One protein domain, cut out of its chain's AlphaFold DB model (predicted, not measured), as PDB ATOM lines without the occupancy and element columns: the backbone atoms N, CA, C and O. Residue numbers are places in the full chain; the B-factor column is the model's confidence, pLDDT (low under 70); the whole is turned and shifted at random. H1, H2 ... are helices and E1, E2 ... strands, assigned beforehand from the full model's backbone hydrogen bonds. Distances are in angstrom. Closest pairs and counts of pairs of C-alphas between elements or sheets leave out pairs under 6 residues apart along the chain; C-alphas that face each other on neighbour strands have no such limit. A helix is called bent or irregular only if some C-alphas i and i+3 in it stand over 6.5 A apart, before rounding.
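What this domain is: This is residues 118 to 272 of the 273 residues of the protein "DNA-binding protein" of Candidatus Poribacteria bacterium (UniProt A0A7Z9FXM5). A strongly twisted sheet of six strands curls round two helices, H3 and H4; the short helix H5 is on the same face as H4, and H1 and H2 graze the sheet. The last helix, H6, runs away from the body as an arm, and residues 220 to 225, at the tip of the hairpin of E3 and E4, stick out. The printed part has 155 residues with six named helices and six named strands, along the chain H1 to H3, then E1 and E2, then H4 and H5, then E3 to E6, and last H6; the sheet is branched, with E1 on one side of E3 and both E4 and E5 on the other side, E2 beside E1 and E6 beside E5, and each neighbour pair is antiparallel. The class is mixed, helices and strands, and the whole is compact, with a radius of gyration of the C-alphas of 16.5 A and spans of 53 by 52 by 33 A.

Where its parts are: Begin in the sheet with its longest strand, E3, residues 208 to 217: find C-alpha 208 at (-12.158, -6.242, -42.932) and go 28.1 A to C-alpha 217 at (-17.858, 2.434, -16.799). E1 is residues 147 to 154, 23.7 A long, and E2 is residues 168 to 173, 17.2 A long. E4 takes residues 228 to 233, E5 residues 237 to 240 and E6 residues 250 to 253. Among the helices, look for H4 at residues 182 to 195, 20.0 A long, and H3 at residues 133 to 140, 10.3 A long. H1 is residues 118 to 125, H2 residues 128 to 131 and H5 residues 202 to 206. H1 is irregular, with C-alphas 121 and 124 standing 7.7 A apart. H6, residues 257 to 270, runs 19.9 A and ends at C-alpha 270, (-44.644, -6.804, -37.807).

How they stand to each other: Start at E3, which has E1 on one side and E4 and E5 on the other side. Its pairing is staggered: E5 is beside residues 209 to 210, and E4 beside residues 212 to 217. Look for N 211 and O 151, 2.9 A apart, between E3 and E1; N 216 and O 229, 2.9 A, in the hairpin of E3 and E4; and N 210 and O 237, 2.8 A, between E3 and E5. The hairpin of E1 and E2 has N 150 and O 170 at 2.8 A, and that of E5 and E6 has N 238 and O 252 at 2.8 A. H3 and H4 only just touch, with 3 pairs of C-alphas within 8 A; the closest, Asp 134 and Leu 182, are 6.1 A apart, and the lines stand about perpendicular at 81 degrees. H4 touches H5 with residues 190 to 194 alone, the closest C-alphas being those of Val 194 and Gly 202, 6.2 A apart. H1 only grazes the sheet; its closest C-alphas to E4 are Met 125 and Ala 232, 6.3 A. H2 only grazes the sheet too, and it only just touches H3, only at the corner, with 3 pairs of C-alphas within 8 A; the closest are Ile 129 and Phe 136, 5.6 A. H6 is not on the sheet; it is close to H2 but not clearly touching, with the C-alphas of Ser 128 and Leu 263 closest at 7.9 A. Every O i to N i+4 pair is within hydrogen-bond range in H3, H4 and H5, against 2 of 4 in H1 and 9 of 10 in H6; H2 is too short for such a pair.

The domain as a whole: The two C-alphas farthest apart are those of Gly 222 and Glu 245, 55.4 A. The printed part has no cut, and its one long link is E1 to E2, residues 155 to 167. The mean pLDDT of the printed part is 71.3, and 60 residues are under 70, among them 156 to 167, 219 to 226 and 241 to 272; H6 has a mean of 44.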
ATOM      1  N   LEU A 118     -31.471  -1.627 -18.524       52.06
ATOM      2  CA  LEU A 118     -30.903  -1.126 -19.789       52.06
ATOM      3  C   LEU A 118     -31.982  -0.790 -20.825       52.06
ATOM      4  O   LEU A 118     -31.718  -0.019 -21.744       52.06
ATOM      5  N   VAL A 119     -33.190  -1.342 -20.674       56.31
ATOM      6  CA  VAL A 119     -34.304  -1.132 -21.611       56.31
ATOM      7  C   VAL A 119     -34.801   0.314 -21.565       56.31
ATOM      8  O   VAL A 119     -35.040   0.900 -22.615       56.31
ATOM      9  N   ASP A 120     -34.890   0.920 -20.383       60.62
ATOM     10  CA  ASP A 120     -35.418   2.286 -20.263       60.62
ATOM     11  C   ASP A 120     -34.474   3.338 -20.870       60.62
ATOM     12  O   ASP A 120     -34.921   4.289 -21.509       60.62
ATOM     13  N   GLU A 121     -33.160   3.161 -20.711       72.06
ATOM     14  CA  GLU A 121     -32.159   4.131 -21.172       72.06
ATOM     15  C   GLU A 121     -31.657   3.834 -22.593       72.06
ATOM     16  O   GLU A 121     -31.617   4.722 -23.448       72.06
ATOM     17  N   PHE A 122     -31.314   2.575 -22.877       78.56
ATOM     18  CA  PHE A 122     -30.719   2.146 -24.144       78.56
ATOM     19  C   PHE A 122     -31.688   1.358 -25.025       78.56
ATOM     20  O   PHE A 122     -31.300   0.969 -26.117       78.56
ATOM     21  N   GLY A 123     -32.941   1.131 -24.616       70.00
ATOM     22  CA  GLY A 123     -33.909   0.320 -25.373       70.00
ATOM     23  C   GLY A 123     -34.068   0.747 -26.832       70.00
ATOM     24  O   GLY A 123     -34.152  -0.090 -27.724       70.00
ATOM     25  N   HIS A 124     -34.008   2.055 -27.088       76.81
ATOM     26  CA  HIS A 124     -34.073   2.636 -28.432       76.81
ATOM     27  C   HIS A 124     -32.846   2.337 -29.318       76.81
ATOM     28  O   HIS A 124     -32.878   2.620 -30.513       76.81
ATOM     29  N   MET A 125     -31.774   1.791 -28.740       80.94
ATOM     30  CA  MET A 125     -30.547   1.363 -29.419       80.94
ATOM     31  C   MET A 125     -30.602  -0.099 -29.882       80.94
ATOM     32  O   MET A 125     -29.629  -0.580 -30.463       80.94
ATOM     33  N   PHE A 126     -31.701  -0.814 -29.620       78.31
ATOM     34  CA  PHE A 126     -31.884  -2.216 -30.000       78.31
ATOM     35  C   PHE A 126     -32.874  -2.374 -31.162       78.31
ATOM     36  O   PHE A 126     -33.729  -1.520 -31.398       78.31
ATOM     37  N   GLY A 127     -32.754  -3.479 -31.901       73.12
ATOM     38  CA  GLY A 127     -33.575  -3.770 -33.080       73.12
ATOM     39  C   GLY A 127     -32.913  -3.317 -34.382       73.12
ATOM     40  O   GLY A 127     -31.700  -3.438 -34.545       73.12
ATOM     41  N   SER A 128     -33.697  -2.791 -35.326       74.19
ATOM     42  CA  SER A 128     -33.218  -2.468 -36.681       74.19
ATOM     43  C   SER A 128     -32.082  -1.441 -36.715       74.19
ATOM     44  O   SER A 128     -31.233  -1.503 -37.602       74.19
ATOM     45  N   ILE A 129     -32.002  -0.545 -35.728       78.81
ATOM     46  CA  ILE A 129     -30.902   0.420 -35.605       78.81
ATOM     47  C   ILE A 129     -29.533  -0.262 -35.486       78.81
ATOM     48  O   ILE A 129     -28.553   0.258 -36.006       78.81
ATOM     49  N   GLN A 130     -29.451  -1.448 -34.873       82.38
ATOM     50  CA  GLN A 130     -28.188  -2.176 -34.722       82.38
ATOM     51  C   GLN A 130     -27.639  -2.651 -36.073       82.38
ATOM     52  O   GLN A 130     -26.438  -2.877 -36.196       82.38
ATOM     53  N   LEU A 131     -28.501  -2.793 -37.082       81.06
ATOM     54  CA  LEU A 131     -28.129  -3.188 -38.441       81.06
ATOM     55  C   LEU A 131     -27.587  -2.014 -39.264       81.06
ATOM     56  O   LEU A 131     -26.913  -2.247 -40.262       81.06
ATOM     57  N   ASN A 132     -27.857  -0.770 -38.858       84.12
ATOM     58  CA  ASN A 132     -27.370   0.438 -39.516       84.12
ATOM     59  C   ASN A 132     -26.315   1.113 -38.631       84.12
ATOM     60  O   ASN A 132     -26.640   1.870 -37.716       84.12
ATOM     61  N   ALA A 133     -25.041   0.834 -38.905       88.50
ATOM     62  CA  ALA A 133     -23.935   1.285 -38.069       88.50
ATOM     63  C   ALA A 133     -23.831   2.820 -37.965       88.50
ATOM     64  O   ALA A 133     -23.559   3.328 -36.878       88.50
ATOM     65  N   ASP A 134     -24.116   3.566 -39.037       87.06
ATOM     66  CA  ASP A 134     -24.122   5.037 -39.011       87.06
ATOM     67  C   ASP A 134     -25.250   5.590 -38.134       87.06
ATOM     68  O   ASP A 134     -25.046   6.503 -37.329       87.06
ATOM     69  N   GLN A 135     -26.450   5.016 -38.245       87.00
ATOM     70  CA  GLN A 135     -27.574   5.413 -37.403       87.00
ATOM     71  C   GLN A 135     -27.329   5.042 -35.936       87.00
ATOM     72  O   GLN A 135     -27.614   5.845 -35.044       87.00
ATOM     73  N   PHE A 136     -26.774   3.856 -35.680       91.12
ATOM     74  CA  PHE A 136     -26.343   3.427 -34.354       91.12
ATOM     75  C   PHE A 136     -25.328   4.417 -33.768       91.12
ATOM     76  O   PHE A 136     -25.537   4.933 -32.670       91.12
ATOM     77  N   TRP A 137     -24.288   4.768 -34.532       93.25
ATOM     78  CA  TRP A 137     -23.282   5.756 -34.145       93.25
ATOM     79  C   TRP A 137     -23.894   7.107 -33.778       93.25
ATOM     80  O   TRP A 137     -23.623   7.636 -32.700       93.25
ATOM     81  N   GLY A 138     -24.769   7.644 -34.630       88.38
ATOM     82  CA  GLY A 138     -25.423   8.924 -34.372       88.38
ATOM     83  C   GLY A 138     -26.214   8.947 -33.059       88.38
ATOM     84  O   GLY A 138     -26.320   9.995 -32.423       88.38
ATOM     85  N   ASN A 139     -26.734   7.799 -32.613       87.75
ATOM     86  CA  ASN A 139     -27.412   7.703 -31.322       87.75
ATOM     87  C   ASN A 139     -26.441   7.501 -30.147       87.75
ATOM     88  O   ASN A 139     -26.699   8.043 -29.072       87.75
ATOM     89  N   CYS A 140     -25.291   6.847 -30.351       90.81
ATOM     90  CA  CYS A 140     -24.222   6.779 -29.344       90.81
ATOM     91  C   CYS A 140     -23.753   8.169 -28.889       90.81
ATOM     92  O   CYS A 140     -23.441   8.350 -27.717       90.81
ATOM     93  N   LEU A 141     -23.771   9.173 -29.776       88.44
ATOM     94  CA  LEU A 141     -23.362  10.553 -29.469       88.44
ATOM     95  C   LEU A 141     -24.172  11.229 -28.346       88.44
ATOM     96  O   LEU A 141     -23.745  12.252 -27.812       88.44
ATOM     97  N   ARG A 142     -25.332  10.676 -27.969       86.31
ATOM     98  CA  ARG A 142     -26.156  11.167 -26.850       86.31
ATOM     99  C   ARG A 142     -25.573  10.810 -25.482       86.31
ATOM    100  O   ARG A 142     -25.937  11.430 -24.486       86.31
ATOM    101  N   PHE A 143     -24.669   9.838 -25.440       87.38
ATOM    102  CA  PHE A 143     -24.113   9.257 -24.226       87.38
ATOM    103  C   PHE A 143     -22.683   9.754 -23.999       87.38
ATOM    104  O   PHE A 143     -21.717   9.006 -24.105       87.38
ATOM    105  N   VAL A 144     -22.547  11.054 -23.731       86.12
ATOM    106  CA  VAL A 144     -21.249  11.757 -23.691       86.12
ATOM    107  C   VAL A 144     -20.273  11.229 -22.638       86.12
ATOM    108  O   VAL A 144     -19.064  11.324 -22.841       86.12
ATOM    109  N   ASP A 145     -20.796  10.661 -21.553       85.69
ATOM    110  CA  ASP A 145     -20.016  10.103 -20.444       85.69
ATOM    111  C   ASP A 145     -19.641   8.624 -20.656       85.69
ATOM    112  O   ASP A 145     -18.920   8.039 -19.847       85.69
ATOM    113  N   ASP A 146     -20.122   8.013 -21.742       88.69
ATOM    114  CA  ASP A 146     -19.855   6.620 -22.086       88.69
ATOM    115  C   ASP A 146     -18.704   6.496 -23.101       88.69
ATOM    116  O   ASP A 146     -18.119   7.474 -23.577       88.69
ATOM    117  N   TYR A 147     -18.352   5.253 -23.424       91.25
ATOM    118  CA  TYR A 147     -17.219   4.899 -24.270       91.25
ATOM    119  C   TYR A 147     -17.674   4.129 -25.501       91.25
ATOM    120  O   TYR A 147     -18.484   3.204 -25.414       91.25
ATOM    121  N   LEU A 148     -17.079   4.459 -26.642       94.31
ATOM    122  CA  LEU A 148     -17.150   3.648 -27.843       94.31
ATOM    123  C   LEU A 148     -16.017   2.625 -27.828       94.31
ATOM    124  O   LEU A 148     -14.844   2.975 -27.711       94.31
ATOM    125  N   TRP A 149     -16.379   1.360 -27.977       93.12
ATOM    126  CA  TRP A 149     -15.460   0.261 -28.225       93.12
ATOM    127  C   TRP A 149     -15.590  -0.153 -29.683       93.12
ATOM    128  O   TRP A 149     -16.696  -0.343 -30.181       93.12
ATOM    129  N   ILE A 150     -14.461  -0.271 -30.367       91.81
ATOM    130  CA  ILE A 150     -14.375  -0.512 -31.803       91.81
ATOM    131  C   ILE A 150     -13.567  -1.781 -32.000       91.81
ATOM    132  O   ILE A 150     -12.477  -1.937 -31.449       91.81
ATOM    133  N   TYR A 151     -14.117  -2.679 -32.796       89.00
ATOM    134  CA  TYR A 151     -13.572  -3.998 -33.033       89.00
ATOM    135  C   TYR A 151     -13.368  -4.213 -34.520       89.00
ATOM    136  O   TYR A 151     -14.216  -3.810 -35.320       89.00
ATOM    137  N   TRP A 152     -12.280  -4.890 -34.880       88.94
ATOM    138  CA  TRP A 152     -12.007  -5.253 -36.265       88.94
ATOM    139  C   TRP A 152     -11.396  -6.645 -36.405       88.94
ATOM    140  O   TRP A 152     -10.668  -7.113 -35.524       88.94
ATOM    141  N   ARG A 153     -11.721  -7.311 -37.516       81.25
ATOM    142  CA  ARG A 153     -11.124  -8.579 -37.945       81.25
ATOM    143  C   ARG A 153     -10.999  -8.654 -39.477       81.25
ATOM    144  O   ARG A 153     -11.833  -8.068 -40.168       81.25
ATOM    145  N   PRO A 154     -10.057  -9.436 -40.029       78.38
ATOM    146  CA  PRO A 154      -9.990  -9.721 -41.461       78.38
ATOM    147  C   PRO A 154     -11.252 -10.442 -41.964       78.38
ATOM    148  O   PRO A 154     -11.741 -11.369 -41.315       78.38
ATOM    149  N   SER A 155     -11.749 -10.073 -43.148       71.25
ATOM    150  CA  SER A 155     -12.921 -10.704 -43.790       71.25
ATOM    151  C   SER A 155     -12.683 -12.162 -44.202       71.25
ATOM    152  O   SER A 155     -13.581 -12.990 -44.089       71.25
ATOM    153  N   PHE A 156     -11.457 -12.503 -44.608       61.34
ATOM    154  CA  PHE A 156     -11.062 -13.852 -45.042       61.34
ATOM    155  C   PHE A 156     -10.708 -14.806 -43.892       61.34
ATOM    156  O   PHE A 156     -10.187 -15.899 -44.127       61.34
ATOM    157  N   SER A 157     -10.939 -14.408 -42.637       54.97
ATOM    158  CA  SER A 157     -10.643 -15.260 -41.490       54.97
ATOM    159  C   SER A 157     -11.542 -16.501 -41.505       54.97
ATOM    160  O   SER A 157     -12.735 -16.434 -41.230       54.97
ATOM    161  N   GLN A 158     -10.948 -17.663 -41.772       43.47
ATOM    162  CA  GLN A 158     -11.566 -18.993 -41.645       43.47
ATOM    163  C   GLN A 158     -12.108 -19.303 -40.229       43.47
ATOM    164  O   GLN A 158     -12.811 -20.292 -40.042       43.47
ATOM    165  N   TYR A 159     -11.819 -18.441 -39.248       44.09
ATOM    166  CA  TYR A 159     -12.358 -18.468 -37.885       44.09
ATOM    167  C   TYR A 159     -13.619 -17.598 -37.723       44.09
ATOM    168  O   TYR A 159     -14.071 -17.367 -36.607       44.09
ATOM    169  N   ALA A 160     -14.227 -17.131 -38.824       45.22
ATOM    170  CA  ALA A 160     -15.415 -16.270 -38.834       45.22
ATOM    171  C   ALA A 160     -16.643 -16.825 -38.081       45.22
ATOM    172  O   ALA A 160     -17.561 -16.050 -37.802       45.22
ATOM    173  N   LEU A 161     -16.647 -18.125 -37.756       42.88
ATOM    174  CA  LEU A 161     -17.680 -18.816 -36.978       42.88
ATOM    175  C   LEU A 161     -17.551 -18.628 -35.458       42.88
ATOM    176  O   LEU A 161     -18.530 -18.845 -34.752       42.88
ATOM    177  N   GLU A 162     -16.394 -18.205 -34.942       44.78
ATOM    178  CA  GLU A 162     -16.296 -17.753 -33.554       44.78
ATOM    179  C   GLU A 162     -16.676 -16.270 -33.507       44.78
ATOM    180  O   GLU A 162     -15.963 -15.398 -34.006       44.78
ATOM    181  N   GLU A 163     -17.832 -15.967 -32.919       46.53
ATOM    182  CA  GLU A 163     -18.433 -14.628 -32.831       46.53
ATOM    183  C   GLU A 163     -17.561 -13.524 -32.188       46.53
ATOM    184  O   GLU A 163     -18.029 -12.396 -32.025       46.53
ATOM    185  N   LEU A 164     -16.326 -13.790 -31.755       49.56
ATOM    186  CA  LEU A 164     -15.662 -12.933 -30.767       49.56
ATOM    187  C   LEU A 164     -14.144 -12.751 -30.925       49.56
ATOM    188  O   LEU A 164     -13.573 -11.949 -30.181       49.56
ATOM    189  N   SER A 165     -13.472 -13.406 -31.877       55.66
ATOM    190  CA  SER A 165     -12.031 -13.194 -32.085       55.66
ATOM    191  C   SER A 165     -11.784 -11.970 -32.978       55.66
ATOM    192  O   SER A 165     -11.543 -12.080 -34.182       55.66
ATOM    193  N   TYR A 166     -11.910 -10.778 -32.398       64.06
ATOM    194  CA  TYR A 166     -11.472  -9.542 -33.042       64.06
ATOM    195  C   TYR A 166      -9.978  -9.337 -32.804       64.06
ATOM    196  O   TYR A 166      -9.540  -9.328 -31.652       64.06
ATOM    197  N   ASP A 167      -9.231  -9.170 -33.894       67.75
ATOM    198  CA  ASP A 167      -7.780  -8.969 -33.877       67.75
ATOM    199  C   ASP A 167      -7.405  -7.574 -33.367       67.75
ATOM    200  O   ASP A 167      -6.345  -7.390 -32.776       67.75
ATOM    201  N   LEU A 168      -8.281  -6.592 -33.582       74.06
ATOM    202  CA  LEU A 168      -8.085  -5.220 -33.130       74.06
ATOM    203  C   LEU A 168      -9.211  -4.803 -32.195       74.06
ATOM    204  O   LEU A 168     -10.394  -5.047 -32.461       74.06
ATOM    205  N   LYS A 169      -8.820  -4.114 -31.119       84.00
ATOM    206  CA  LYS A 169      -9.715  -3.472 -30.156       84.00
ATOM    207  C   LYS A 169      -9.219  -2.054 -29.901       84.00
ATOM    208  O   LYS A 169      -8.120  -1.869 -29.394       84.00
ATOM    209  N   ALA A 170     -10.038  -1.064 -30.226       86.25
ATOM    210  CA  ALA A 170      -9.789   0.335 -29.902       86.25
ATOM    211  C   ALA A 170     -10.917   0.866 -29.019       86.25
ATOM    212  O   ALA A 170     -12.059   0.416 -29.118       86.25
ATOM    213  N   THR A 171     -10.610   1.826 -28.151       88.88
ATOM    214  CA  THR A 171     -11.617   2.462 -27.296       88.88
ATOM    215  C   THR A 171     -11.410   3.968 -27.252       88.88
ATOM    216  O   THR A 171     -10.279   4.450 -27.323       88.88
ATOM    217  N   ALA A 172     -12.507   4.715 -27.162       89.25
ATOM    218  CA  ALA A 172     -12.487   6.164 -27.009       89.25
ATOM    219  C   ALA A 172     -13.733   6.645 -26.256       89.25
ATOM    220  O   ALA A 172     -14.817   6.097 -26.465       89.25
ATOM    221  N   PRO A 173     -13.621   7.670 -25.396       90.81
ATOM    222  CA  PRO A 173     -14.787   8.276 -24.769       90.81
ATOM    223  C   PRO A 173     -15.613   9.038 -25.818       90.81
ATOM    224  O   PRO A 173     -15.060   9.711 -26.691       90.81
ATOM    225  N   ILE A 174     -16.943   8.968 -25.728       89.69
ATOM    226  CA  ILE A 174     -17.854   9.567 -26.720       89.69
ATOM    227  C   ILE A 174     -17.657  11.083 -26.826       89.69
ATOM    228  O   ILE A 174     -17.709  11.634 -27.927       89.69
ATOM    229  N   VAL A 175     -17.367  11.759 -25.709       86.12
ATOM    230  CA  VAL A 175     -17.103  13.206 -25.686       86.12
ATOM    231  C   VAL A 175     -15.984  13.642 -26.644       86.12
ATOM    232  O   VAL A 175     -16.048  14.744 -27.189       86.12
ATOM    233  N   ASP A 176     -14.991  12.786 -26.900       86.94
ATOM    234  CA  ASP A 176     -13.873  13.101 -27.797       86.94
ATOM    235  C   ASP A 176     -14.232  12.932 -29.283       86.94
ATOM    236  O   ASP A 176     -13.516  13.429 -30.154       86.94
ATOM    237  N   LEU A 177     -15.361  12.281 -29.572       89.88
ATOM    238  CA  LEU A 177     -15.789  11.893 -30.914       89.88
ATOM    239  C   LEU A 177     -16.997  12.695 -31.432       89.88
ATOM    240  O   LEU A 177     -17.442  12.477 -32.555       89.88
ATOM    241  N   LEU A 178     -17.525  13.644 -30.651       85.25
ATOM    242  CA  LEU A 178     -18.770  14.373 -30.949       85.25
ATOM    243  C   LEU A 178     -18.806  15.087 -32.310       85.25
ATOM    244  O   LEU A 178     -19.882  15.350 -32.839       85.25
ATOM    245  N   SER A 179     -17.645  15.436 -32.866       85.56
ATOM    246  CA  SER A 179     -17.531  16.108 -34.164       85.56
ATOM    247  C   SER A 179     -17.146  15.174 -35.314       85.56
ATOM    248  O   SER A 179     -16.805  15.665 -36.386       85.56
ATOM    249  N   MET A 180     -17.113  13.861 -35.086       85.31
ATOM    250  CA  MET A 180     -16.641  12.872 -36.053       85.31
ATOM    251  C   MET A 180     -17.805  12.045 -36.605       85.31
ATOM    252  O   MET A 180     -18.697  11.616 -35.871       85.31
ATOM    253  N   SER A 181     -17.787  11.797 -37.915       87.31
ATOM    254  CA  SER A 181     -18.624  10.751 -38.509       87.31
ATOM    255  C   SER A 181     -18.089   9.366 -38.121       87.31
ATOM    256  O   SER A 181     -16.912   9.242 -37.772       87.31
ATOM    257  N   LEU A 182     -18.908   8.311 -38.212       89.62
ATOM    258  CA  LEU A 182     -18.418   6.948 -37.964       89.62
ATOM    259  C   LEU A 182     -17.284   6.596 -38.937       89.62
ATOM    260  O   LEU A 182     -16.299   5.976 -38.544       89.62
ATOM    261  N   TYR A 183     -17.382   7.074 -40.180       86.31
ATOM    262  CA  TYR A 183     -16.329   6.962 -41.185       86.31
ATOM    263  C   TYR A 183     -14.998   7.568 -40.705       86.31
ATOM    264  O   TYR A 183     -13.955   6.915 -40.776       86.31
ATOM    265  N   ASP A 184     -15.024   8.789 -40.158       84.94
ATOM    266  CA  ASP A 184     -13.823   9.445 -39.628       84.94
ATOM    267  C   ASP A 184     -13.259   8.713 -38.404       84.94
ATOM    268  O   ASP A 184     -12.041   8.634 -38.245       84.94
ATOM    269  N   VAL A 185     -14.131   8.158 -37.554       89.19
ATOM    270  CA  VAL A 185     -13.735   7.358 -36.384       89.19
ATOM    271  C   VAL A 185     -13.018   6.082 -36.821       89.19
ATOM    272  O   VAL A 185     -11.929   5.797 -36.326       89.19
ATOM    273  N   VAL A 186     -13.574   5.334 -37.774       88.25
ATOM    274  CA  VAL A 186     -12.940   4.112 -38.291       88.25
ATOM    275  C   VAL A 186     -11.600   4.446 -38.943       88.25
ATOM    276  O   VAL A 186     -10.584   3.844 -38.600       88.25
ATOM    277  N   LYS A 187     -11.550   5.470 -39.802       83.75
ATOM    278  CA  LYS A 187     -10.303   5.918 -40.436       83.75
ATOM    279  C   LYS A 187      -9.238   6.325 -39.414       83.75
ATOM    280  O   LYS A 187      -8.055   6.033 -39.601       83.75
ATOM    281  N   TRP A 188      -9.647   6.978 -38.328       84.75
ATOM    282  CA  TRP A 188      -8.766   7.293 -37.209       84.75
ATOM    283  C   TRP A 188      -8.191   6.022 -36.565       84.75
ATOM    284  O   TRP A 188      -6.969   5.921 -36.434       84.75
ATOM    285  N   VAL A 189      -9.023   5.021 -36.261       85.88
ATOM    286  CA  VAL A 189      -8.563   3.733 -35.709       85.88
ATOM    287  C   VAL A 189      -7.584   3.027 -36.642       85.88
ATOM    288  O   VAL A 189      -6.539   2.563 -36.183       85.88
ATOM    289  N   VAL A 190      -7.874   2.989 -37.946       83.25
ATOM    290  CA  VAL A 190      -6.963   2.419 -38.951       83.25
ATOM    291  C   VAL A 190      -5.618   3.133 -38.916       83.25
ATOM    292  O   VAL A 190      -4.577   2.487 -38.839       83.25
ATOM    293  N   SER A 191      -5.624   4.468 -38.899       81.94
ATOM    294  CA  SER A 191      -4.386   5.250 -38.873       81.94
ATOM    295  C   SER A 191      -3.535   4.970 -37.631       81.94
ATOM    296  O   SER A 191      -2.323   4.806 -37.759       81.94
ATOM    297  N   LEU A 192      -4.159   4.839 -36.455       79.44
ATOM    298  CA  LEU A 192      -3.461   4.511 -35.211       79.44
ATOM    299  C   LEU A 192      -2.699   3.191 -35.325       79.44
ATOM    300  O   LEU A 192      -1.544   3.113 -34.923       79.44
ATOM    301  N   HIS A 193      -3.323   2.169 -35.906       76.62
ATOM    302  CA  HIS A 193      -2.737   0.833 -35.943       76.62
ATOM    303  C   HIS A 193      -1.744   0.679 -37.093       76.62
ATOM    304  O   HIS A 193      -0.657   0.144 -36.886       76.62
ATOM    305  N   VAL A 194      -2.050   1.209 -38.282       74.50
ATOM    306  CA  VAL A 194      -1.135   1.177 -39.436       74.50
ATOM    307  C   VAL A 194       0.171   1.909 -39.124       74.50
ATOM    308  O   VAL A 194       1.249   1.382 -39.392       74.50
ATOM    309  N   TYR A 195       0.102   3.103 -38.528       66.75
ATOM    310  CA  TYR A 195       1.309   3.855 -38.168       66.75
ATOM    311  C   TYR A 195       1.934   3.409 -36.840       66.75
ATOM    312  O   TYR A 195       3.114   3.671 -36.621       66.75
ATOM    313  N   GLY A 196       1.182   2.704 -35.991       66.06
ATOM    314  CA  GLY A 196       1.645   2.118 -34.730       66.06
ATOM    315  C   GLY A 196       2.358   0.766 -34.867       66.06
ATOM    316  O   GLY A 196       2.626   0.121 -33.861       66.06
ATOM    317  N   GLY A 197       2.665   0.304 -36.087       62.44
ATOM    318  CA  GLY A 197       3.424  -0.938 -36.302       62.44
ATOM    319  C   GLY A 197       2.585  -2.219 -36.358       62.44
ATOM    320  O   GLY A 197       3.122  -3.308 -36.160       62.44
ATOM    321  N   SER A 198       1.285  -2.111 -36.649       69.75
ATOM    322  CA  SER A 198       0.405  -3.253 -36.929       69.75
ATOM    323  C   SER A 198       0.976  -4.187 -38.004       69.75
ATOM    324  O   SER A 198       1.547  -3.743 -39.000       69.75
ATOM    325  N   ARG A 199       0.730  -5.498 -37.850       70.25
ATOM    326  CA  ARG A 199       1.020  -6.511 -38.887       70.25
ATOM    327  C   ARG A 199       0.171  -6.344 -40.156       70.25
ATOM    328  O   ARG A 199       0.543  -6.865 -41.201       70.25
ATOM    329  N   TYR A 200      -0.961  -5.654 -40.034       67.88
ATOM    330  CA  TYR A 200      -1.904  -5.337 -41.106       67.88
ATOM    331  C   TYR A 200      -1.694  -3.917 -41.631       67.88
ATOM    332  O   TYR A 200      -1.432  -3.001 -40.841       67.88
ATOM    333  N   ASN A 201      -1.839  -3.741 -42.944       77.19
ATOM    334  CA  ASN A 201      -1.740  -2.460 -43.639       77.19
ATOM    335  C   ASN A 201      -3.123  -1.788 -43.804       77.19
ATOM    336  O   ASN A 201      -4.139  -2.315 -43.361       77.19
ATOM    337  N   GLY A 202      -3.166  -0.597 -44.411       76.06
ATOM    338  CA  GLY A 202      -4.423   0.137 -44.624       76.06
ATOM    339  C   GLY A 202      -5.457  -0.652 -45.431       76.06
ATOM    340  O   GLY A 202      -6.615  -0.714 -45.028       76.06
ATOM    341  N   ASP A 203      -5.022  -1.321 -46.497       78.06
ATOM    342  CA  ASP A 203      -5.896  -2.107 -47.371       78.06
ATOM    343  C   ASP A 203      -6.511  -3.302 -46.627       78.06
ATOM    344  O   ASP A 203      -7.672  -3.639 -46.845       78.06
ATOM    345  N   ASP A 204      -5.768  -3.934 -45.714       76.00
ATOM    346  CA  ASP A 204      -6.290  -5.019 -44.879       76.00
ATOM    347  C   ASP A 204      -7.465  -4.521 -44.030       76.00
ATOM    348  O   ASP A 204      -8.533  -5.137 -44.013       76.00
ATOM    349  N   TYR A 205      -7.290  -3.376 -43.365       75.56
ATOM    350  CA  TYR A 205      -8.321  -2.776 -42.521       75.56
ATOM    351  C   TYR A 205      -9.574  -2.378 -43.305       75.56
ATOM    352  O   TYR A 205     -10.696  -2.577 -42.825       75.56
ATOM    353  N   GLU A 206      -9.383  -1.863 -44.518       73.62
ATOM    354  CA  GLU A 206     -10.453  -1.512 -45.453       73.62
ATOM    355  C   GLU A 206     -11.186  -2.738 -46.006       73.62
ATOM    356  O   GLU A 206     -12.354  -2.658 -46.351       73.62
ATOM    357  N   ASN A 207     -10.553  -3.905 -46.050       75.06
ATOM    358  CA  ASN A 207     -11.216  -5.128 -46.497       75.06
ATOM    359  C   ASN A 207     -11.726  -5.987 -45.336       75.06
ATOM    360  O   ASN A 207     -12.078  -7.144 -45.550       75.06
ATOM    361  N   GLY A 208     -11.744  -5.476 -44.104       81.06
ATOM    362  CA  GLY A 208     -12.158  -6.242 -42.932       81.06
ATOM    363  C   GLY A 208     -13.542  -5.898 -42.386       81.06
ATOM    364  O   GLY A 208     -14.245  -5.001 -42.847       81.06
ATOM    365  N   VAL A 209     -13.922  -6.656 -41.364       85.44
ATOM    366  CA  VAL A 209     -15.218  -6.590 -40.698       85.44
ATOM    367  C   VAL A 209     -15.084  -5.815 -39.397       85.44
ATOM    368  O   VAL A 209     -14.299  -6.183 -38.519       85.44
ATOM    369  N   TRP A 210     -15.901  -4.781 -39.259       88.81
ATOM    370  CA  TRP A 210     -15.944  -3.870 -38.128       88.81
ATOM    371  C   TRP A 210     -17.175  -4.113 -37.261       88.81
ATOM    372  O   TRP A 210     -18.214  -4.576 -37.728       88.81
ATOM    373  N   ARG A 211     -17.073  -3.779 -35.978       88.94
ATOM    374  CA  ARG A 211     -18.202  -3.709 -35.044       88.94
ATOM    375  C   ARG A 211     -17.943  -2.609 -34.033       88.94
ATOM    376  O   ARG A 211     -16.799  -2.408 -33.627       88.94
ATOM    377  N   VAL A 212     -19.000  -1.949 -33.575       91.62
ATOM    378  CA  VAL A 212     -18.905  -0.996 -32.471       91.62
ATOM    379  C   VAL A 212     -19.834  -1.355 -31.318       91.62
ATOM    380  O   VAL A 212     -20.906  -1.930 -31.503       91.62
ATOM    381  N   GLU A 213     -19.415  -1.012 -30.107       91.88
ATOM    382  CA  GLU A 213     -20.189  -1.183 -28.884       91.88
ATOM    383  C   GLU A 213     -20.156   0.096 -28.053       91.88
ATOM    384  O   GLU A 213     -19.104   0.707 -27.875       91.88
ATOM    385  N   LEU A 214     -21.306   0.468 -27.503       91.31
ATOM    386  CA  LEU A 214     -21.396   1.494 -26.476       91.31
ATOM    387  C   LEU A 214     -21.223   0.825 -25.116       91.31
ATOM    388  O   LEU A 214     -21.935  -0.136 -24.795       91.31
ATOM    389  N   ARG A 215     -20.287   1.325 -24.313       89.62
ATOM    390  CA  ARG A 215     -19.997   0.788 -22.987       89.62
ATOM    391  C   ARG A 215     -19.944   1.876 -21.929       89.62
ATOM    392  O   ARG A 215     -19.382   2.941 -22.155       89.62
ATOM    393  N   ARG A 216     -20.461   1.555 -20.748       85.81
ATOM    394  CA  ARG A 216     -20.445   2.424 -19.571       85.81
ATOM    395  C   ARG A 216     -19.470   1.894 -18.536       85.81
ATOM    396  O   ARG A 216     -19.455   0.693 -18.259       85.81
ATOM    397  N   ALA A 217     -18.688   2.784 -17.940       82.38
ATOM    398  CA  ALA A 217     -17.858   2.434 -16.799       82.38
ATOM    399  C   ALA A 217     -18.744   2.006 -15.616       82.38
ATOM    400  O   ALA A 217     -19.694   2.697 -15.245       82.38
ATOM    401  N   LEU A 218     -18.454   0.855 -15.019       75.56
ATOM    402  CA  LEU A 218     -19.032   0.463 -13.741       75.56
ATOM    403  C   LEU A 218     -18.309   1.252 -12.647       75.56
ATOM    404  O   LEU A 218     -17.080   1.320 -12.641       75.56
ATOM    405  N   SER A 219     -19.060   1.881 -11.739       60.25
ATOM    406  CA  SER A 219     -18.459   2.586 -10.606       60.25
ATOM    407  C   SER A 219     -17.655   1.599  -9.757       60.25
ATOM    408  O   SER A 219     -18.207   0.590  -9.309       60.25
ATOM    409  N   GLU A 220     -16.377   1.896  -9.526       57.16
ATOM    410  CA  GLU A 220     -15.517   1.125  -8.632       57.16
ATOM    411  C   GLU A 220     -16.103   1.092  -7.214       57.16
ATOM    412  O   GLU A 220     -16.189   2.115  -6.537       57.16
ATOM    413  N   ASN A 221     -16.409  -0.104  -6.717       44.56
ATOM    414  CA  ASN A 221     -16.291  -0.370  -5.289       44.56
ATOM    415  C   ASN A 221     -14.841  -0.801  -5.025       44.56
ATOM    416  O   ASN A 221     -14.563  -1.986  -4.906       44.56
ATOM    417  N   GLY A 222     -13.932   0.175  -4.967       41.00
ATOM    418  CA  GLY A 222     -12.604   0.055  -4.359       41.00
ATOM    419  C   GLY A 222     -11.582  -0.861  -5.047       41.00
ATOM    420  O   GLY A 222     -11.540  -2.058  -4.788       41.00
ATOM    421  N   GLY A 223     -10.644  -0.250  -5.778       43.84
ATOM    422  CA  GLY A 223      -9.262  -0.743  -5.892       43.84
ATOM    423  C   GLY A 223      -8.989  -1.886  -6.873       43.84
ATOM    424  O   GLY A 223      -7.986  -2.574  -6.699       43.84
ATOM    425  N   GLY A 224      -9.842  -2.092  -7.875       48.28
ATOM    426  CA  GLY A 224      -9.607  -3.032  -8.977       48.28
ATOM    427  C   GLY A 224      -9.882  -2.382 -10.331       48.28
ATOM    428  O   GLY A 224     -10.548  -1.351 -10.376       48.28
ATOM    429  N   ASP A 225      -9.372  -2.987 -11.407       49.00
ATOM    430  CA  ASP A 225      -9.471  -2.474 -12.778       49.00
ATOM    431  C   ASP A 225     -10.884  -2.000 -13.140       49.00
ATOM    432  O   ASP A 225     -11.887  -2.664 -12.857       49.00
ATOM    433  N   GLN A 226     -10.958  -0.848 -13.808       60.06
ATOM    434  CA  GLN A 226     -12.213  -0.245 -14.239       60.06
ATOM    435  C   GLN A 226     -12.969  -1.192 -15.184       60.06
ATOM    436  O   GLN A 226     -12.623  -1.359 -16.355       60.06
ATOM    437  N   LEU A 227     -14.042  -1.803 -14.680       71.75
ATOM    438  CA  LEU A 227     -14.891  -2.692 -15.466       71.75
ATOM    439  C   LEU A 227     -15.854  -1.880 -16.339       71.75
ATOM    440  O   LEU A 227     -16.491  -0.937 -15.876       71.75
ATOM    441  N   TYR A 228     -16.020  -2.287 -17.597       78.25
ATOM    442  CA  TYR A 228     -16.946  -1.651 -18.536       78.25
ATOM    443  C   TYR A 228     -18.128  -2.573 -18.836       78.25
ATOM    444  O   TYR A 228     -17.952  -3.698 -19.309       78.25
ATOM    445  N   ARG A 229     -19.348  -2.084 -18.612       81.94
ATOM    446  CA  ARG A 229     -20.587  -2.770 -18.985       81.94
ATOM    447  C   ARG A 229     -20.934  -2.457 -20.438       81.94
ATOM    448  O   ARG A 229     -20.986  -1.292 -20.818       81.94
ATOM    449  N   ARG A 230     -21.236  -3.487 -21.233       83.44
ATOM    450  CA  ARG A 230     -21.827  -3.321 -22.571       83.44
ATOM    451  C   ARG A 230     -23.269  -2.819 -22.441       83.44
ATOM    452  O   ARG A 230     -24.080  -3.484 -21.804       83.44
ATOM    453  N   CYS A 231     -23.565  -1.677 -23.055       85.19
ATOM    454  CA  CYS A 231     -24.889  -1.055 -23.039       85.19
ATOM    455  C   CYS A 231     -25.645  -1.277 -24.351       85.19
ATOM    456  O   CYS A 231     -26.827  -1.591 -24.317       85.19
ATOM    457  N   ALA A 232     -24.968  -1.151 -25.496       87.31
ATOM    458  CA  ALA A 232     -25.547  -1.384 -26.821       87.31
ATOM    459  C   ALA A 232     -24.458  -1.800 -27.825       87.31
ATOM    460  O   ALA A 232     -23.268  -1.618 -27.558       87.31
ATOM    461  N   TYR A 233     -24.837  -2.358 -28.978       88.56
ATOM    462  CA  TYR A 233     -23.884  -2.772 -30.015       88.56
ATOM    463  C   TYR A 233     -24.461  -2.676 -31.429       88.56
ATOM    464  O   TYR A 233     -25.657  -2.895 -31.620       88.56
ATOM    465  N   SER A 234     -23.589  -2.435 -32.411       88.50
ATOM    466  CA  SER A 234     -23.896  -2.630 -33.827       88.50
ATOM    467  C   SER A 234     -23.696  -4.093 -34.222       88.50
ATOM    468  O   SER A 234     -22.832  -4.788 -33.678       88.50
ATOM    469  N   TYR A 235     -24.440  -4.553 -35.222       83.88
ATOM    470  CA  TYR A 235     -24.052  -5.734 -35.980       83.88
ATOM    471  C   TYR A 235     -22.766  -5.457 -36.775       83.88
ATOM    472  O   TYR A 235     -22.382  -4.292 -36.952       83.88
ATOM    473  N   PRO A 236     -22.067  -6.517 -37.212       85.44
ATOM    474  CA  PRO A 236     -20.886  -6.369 -38.040       85.44
ATOM    475  C   PRO A 236     -21.169  -5.611 -39.346       85.44
ATOM    476  O   PRO A 236     -22.186  -5.844 -40.003       85.44
ATOM    477  N   PHE A 237     -20.257  -4.722 -39.726       86.06
ATOM    478  CA  PHE A 237     -20.323  -3.914 -40.942       86.06
ATOM    479  C   PHE A 237     -18.964  -3.880 -41.648       86.06
ATOM    480  O   PHE A 237     -17.922  -4.116 -41.039       86.06
ATOM    481  N   GLU A 238     -18.970  -3.582 -42.938       85.38
ATOM    482  CA  GLU A 238     -17.782  -3.349 -43.749       85.38
ATOM    483  C   GLU A 238     -17.551  -1.854 -43.922       85.38
ATOM    484  O   GLU A 238     -18.482  -1.060 -44.070       85.38
ATOM    485  N   PHE A 239     -16.281  -1.473 -43.926       79.19
ATOM    486  CA  PHE A 239     -15.848  -0.126 -44.256       79.19
ATOM    487  C   PHE A 239     -15.216  -0.178 -45.635       79.19
ATOM    488  O   PHE A 239     -14.204  -0.839 -45.783       79.19
ATOM    489  N   ARG A 240     -15.764   0.505 -46.637       71.75
ATOM    490  CA  ARG A 240     -15.174   0.514 -47.982       71.75
ATOM    491  C   ARG A 240     -14.637   1.899 -48.293       71.75
ATOM    492  O   ARG A 240     -15.382   2.878 -48.248       71.75
ATOM    493  N   SER A 241     -13.352   1.984 -48.622       60.59
ATOM    494  CA  SER A 241     -12.740   3.212 -49.126       60.59
ATOM    495  C   SER A 241     -12.745   3.211 -50.665       60.59
ATOM    496  O   SER A 241     -12.606   2.170 -51.305       60.59
ATOM    497  N   GLY A 242     -12.933   4.387 -51.273       53.31
ATOM    498  CA  GLY A 242     -12.861   4.574 -52.728       53.31
ATOM    499  C   GLY A 242     -14.198   4.502 -53.479       53.31
ATOM    500  O   GLY A 242     -15.237   4.186 -52.912       53.31
ATOM    501  N   SER A 243     -14.159   4.843 -54.774       41.06
ATOM    502  CA  SER A 243     -15.319   4.810 -55.670       41.06
ATOM    503  C   SER A 243     -15.418   3.463 -56.386       41.06
ATOM    504  O   SER A 243     -14.911   3.312 -57.501       41.06
ATOM    505  N   TYR A 244     -16.052   2.471 -55.770       42.28
ATOM    506  CA  TYR A 244     -16.512   1.313 -56.535       42.28
ATOM    507  C   TYR A 244     -17.828   1.700 -57.219       42.28
ATOM    508  O   TYR A 244     -18.769   2.144 -56.570       42.28
ATOM    509  N   GLU A 245     -17.861   1.617 -58.550       44.16
ATOM    510  CA  GLU A 245     -19.073   1.830 -59.359       44.16
ATOM    511  C   GLU A 245     -19.815   3.158 -59.111       44.16
ATOM    512  O   GLU A 245     -21.043   3.221 -59.141       44.16
ATOM    513  N   SER A 246     -19.087   4.269 -58.962       44.50
ATOM    514  CA  SER A 246     -19.680   5.617 -58.800       44.50
ATOM    515  C   SER A 246     -20.404   5.864 -57.464       44.50
ATOM    516  O   SER A 246     -21.091   6.877 -57.336       44.50
ATOM    517  N   GLN A 247     -20.234   4.994 -56.464       45.81
ATOM    518  CA  GLN A 247     -20.623   5.282 -55.081       45.81
ATOM    519  C   GLN A 247     -19.418   5.823 -54.309       45.81
ATOM    520  O   GLN A 247     -18.339   5.238 -54.370       45.81
ATOM    521  N   ASP A 248     -19.584   6.946 -53.608       50.88
ATOM    522  CA  ASP A 248     -18.581   7.426 -52.655       50.88
ATOM    523  C   ASP A 248     -18.367   6.364 -51.560       50.88
ATOM    524  O   ASP A 248     -19.320   5.706 -51.138       50.88
ATOM    525  N   GLY A 249     -17.117   6.178 -51.118       58.09
ATOM    526  CA  GLY A 249     -16.776   5.234 -50.047       58.09
ATOM    527  C   GLY A 249     -17.623   5.451 -48.786       58.09
ATOM    528  O   GLY A 249     -18.085   6.561 -48.517       58.09
ATOM    529  N   GLY A 250     -17.840   4.394 -48.004       63.19
ATOM    530  CA  GLY A 250     -18.823   4.420 -46.925       63.19
ATOM    531  C   GLY A 250     -18.874   3.153 -46.080       63.19
ATOM    532  O   GLY A 250     -18.040   2.254 -46.203       63.19
ATOM    533  N   ILE A 251     -19.858   3.116 -45.186       68.56
ATOM    534  CA  ILE A 251     -20.105   2.006 -44.268       68.56
ATOM    535  C   ILE A 251     -21.274   1.183 -44.796       68.56
ATOM    536  O   ILE A 251     -22.338   1.717 -45.102       68.56
ATOM    537  N   PHE A 252     -21.067  -0.125 -44.896       67.38
ATOM    538  CA  PHE A 252     -22.023  -1.055 -45.480       67.38
ATOM    539  C   PHE A 252     -22.325  -2.166 -44.485       67.38
ATOM    540  O   PHE A 252     -21.421  -2.779 -43.925       67.38
ATOM    541  N   SER A 253     -23.602  -2.443 -44.253       64.38
ATOM    542  CA  SER A 253     -24.003  -3.590 -43.442       64.38
ATOM    543  C   SER A 253     -23.601  -4.888 -44.141       64.38
ATOM    544  O   SER A 253     -23.691  -4.990 -45.364       64.38
ATOM    545  N   ILE A 254     -23.176  -5.892 -43.374       62.84
ATOM    546  CA  ILE A 254     -22.860  -7.200 -43.948       62.84
ATOM    547  C   ILE A 254     -24.161  -7.981 -44.137       62.84
ATOM    548  O   ILE A 254     -24.824  -8.358 -43.164       62.84
ATOM    549  N   GLU A 255     -24.508  -8.257 -45.391       54.59
ATOM    550  CA  GLU A 255     -25.547  -9.217 -45.762       54.59
ATOM    551  C   GLU A 255     -25.003 -10.639 -45.564       54.59
ATOM    552  O   GLU A 255     -24.493 -11.275 -46.481       54.59
ATOM    553  N   ASN A 256     -25.064 -11.140 -44.332       46.19
ATOM    554  CA  ASN A 256     -24.869 -12.559 -44.052       46.19
ATOM    555  C   ASN A 256     -26.235 -13.206 -43.811       46.19
ATOM    556  O   ASN A 256     -27.159 -12.545 -43.340       46.19
ATOM    557  N   GLY A 257     -26.354 -14.520 -44.028       40.06
ATOM    558  CA  GLY A 257     -27.606 -15.256 -43.785       40.06
ATOM    559  C   GLY A 257     -28.154 -15.114 -42.352       40.06
ATOM    560  O   GLY A 257     -29.343 -15.300 -42.123       40.06
ATOM    561  N   VAL A 258     -27.314 -14.730 -41.382       41.91
ATOM    562  CA  VAL A 258     -27.728 -14.355 -40.016       41.91
ATOM    563  C   VAL A 258     -28.433 -12.994 -40.001       41.91
ATOM    564  O   VAL A 258     -29.470 -12.848 -39.361       41.91
ATOM    565  N   THR A 259     -27.918 -12.006 -40.733       43.59
ATOM    566  CA  THR A 259     -28.534 -10.687 -40.911       43.59
ATOM    567  C   THR A 259     -29.884 -10.813 -41.624       43.59
ATOM    568  O   THR A 259     -30.862 -10.231 -41.158       43.59
ATOM    569  N   GLU A 260     -29.971 -11.651 -42.666       42.72
ATOM    570  CA  GLU A 260     -31.225 -11.990 -43.360       42.72
ATOM    571  C   GLU A 260     -32.222 -12.711 -42.440       42.72
ATOM    572  O   GLU A 260     -33.358 -12.268 -42.313       42.72
ATOM    573  N   MET A 261     -31.802 -13.750 -41.705       42.53
ATOM    574  CA  MET A 261     -32.675 -14.452 -40.747       42.53
ATOM    575  C   MET A 261     -33.169 -13.546 -39.610       42.53
ATOM    576  O   MET A 261     -34.287 -13.725 -39.117       42.53
ATOM    577  N   THR A 262     -32.358 -12.576 -39.177       48.00
ATOM    578  CA  THR A 262     -32.743 -11.622 -38.128       48.00
ATOM    579  C   THR A 262     -33.706 -10.562 -38.679       48.00
ATOM    580  O   THR A 262     -34.694 -10.241 -38.020       48.00
ATOM    581  N   LEU A 263     -33.481 -10.071 -39.904       46.03
ATOM    582  CA  LEU A 263     -34.399  -9.179 -40.624       46.03
ATOM    583  C   LEU A 263     -35.746  -9.855 -40.917       46.03
ATOM    584  O   LEU A 263     -36.788  -9.252 -40.666       46.03
ATOM    585  N   ASP A 264     -35.745 -11.113 -41.360       45.12
ATOM    586  CA  ASP A 264     -36.960 -11.895 -41.622       45.12
ATOM    587  C   ASP A 264     -37.742 -12.194 -40.343       45.12
ATOM    588  O   ASP A 264     -38.970 -12.090 -40.324       45.12
ATOM    589  N   ARG A 265     -37.055 -12.493 -39.232       49.66
ATOM    590  CA  ARG A 265     -37.708 -12.615 -37.921       49.66
ATOM    591  C   ARG A 265     -38.310 -11.290 -37.460       49.66
ATOM    592  O   ARG A 265     -39.448 -11.293 -37.004       49.66
ATOM    593  N   MET A 266     -37.601 -10.169 -37.596       46.34
ATOM    594  CA  MET A 266     -38.118  -8.849 -37.207       46.34
ATOM    595  C   MET A 266     -39.311  -8.405 -38.074       46.34
ATOM    596  O   MET A 266     -40.301  -7.903 -37.542       46.34
ATOM    597  N   ASN A 267     -39.267  -8.644 -39.388       44.62
ATOM    598  CA  ASN A 267     -40.363  -8.324 -40.310       44.62
ATOM    599  C   ASN A 267     -41.556  -9.286 -40.180       44.62
ATOM    600  O   ASN A 267     -42.702  -8.875 -40.370       44.62
ATOM    601  N   GLY A 268     -41.316 -10.548 -39.814       42.34
ATOM    602  CA  GLY A 268     -42.363 -11.534 -39.541       42.34
ATOM    603  C   GLY A 268     -43.212 -11.201 -38.310       42.34
ATOM    604  O   GLY A 268     -44.405 -11.489 -38.305       42.34
ATOM    605  N   VAL A 269     -42.639 -10.534 -37.300       45.75
ATOM    606  CA  VAL A 269     -43.390 -10.047 -36.124       45.75
ATOM    607  C   VAL A 269     -44.278  -8.843 -36.465       45.75
ATOM    608  O   VAL A 269     -45.356  -8.701 -35.898       45.75
ATOM    609  N   LEU A 270     -43.877  -7.996 -37.419       39.88
ATOM    610  CA  LEU A 270     -44.644  -6.804 -37.807       39.88
ATOM    611  C   LEU A 270     -45.801  -7.096 -38.777       39.88
ATOM    612  O   LEU A 270     -46.778  -6.353 -38.790       39.88
ATOM    613  N   ASN A 271     -45.716  -8.178 -39.556       38.41
ATOM    614  CA  ASN A 271     -46.762  -8.592 -40.503       38.41
ATOM    615  C   ASN A 271     -47.650  -9.740 -39.987       38.41
ATOM    616  O   ASN A 271     -48.519 -10.221 -40.715       38.41
ATOM    617  N   GLY A 272     -47.432 -10.185 -38.748       44.47
ATOM    618  CA  GLY A 272     -48.222 -11.205 -38.065       44.47
ATOM    619  C   GLY A 272     -48.904 -10.640 -36.823       44.47
ATOM    620  O   GLY A 272     -48.530 -10.981 -35.702       44.47
TER     621      GLY A 272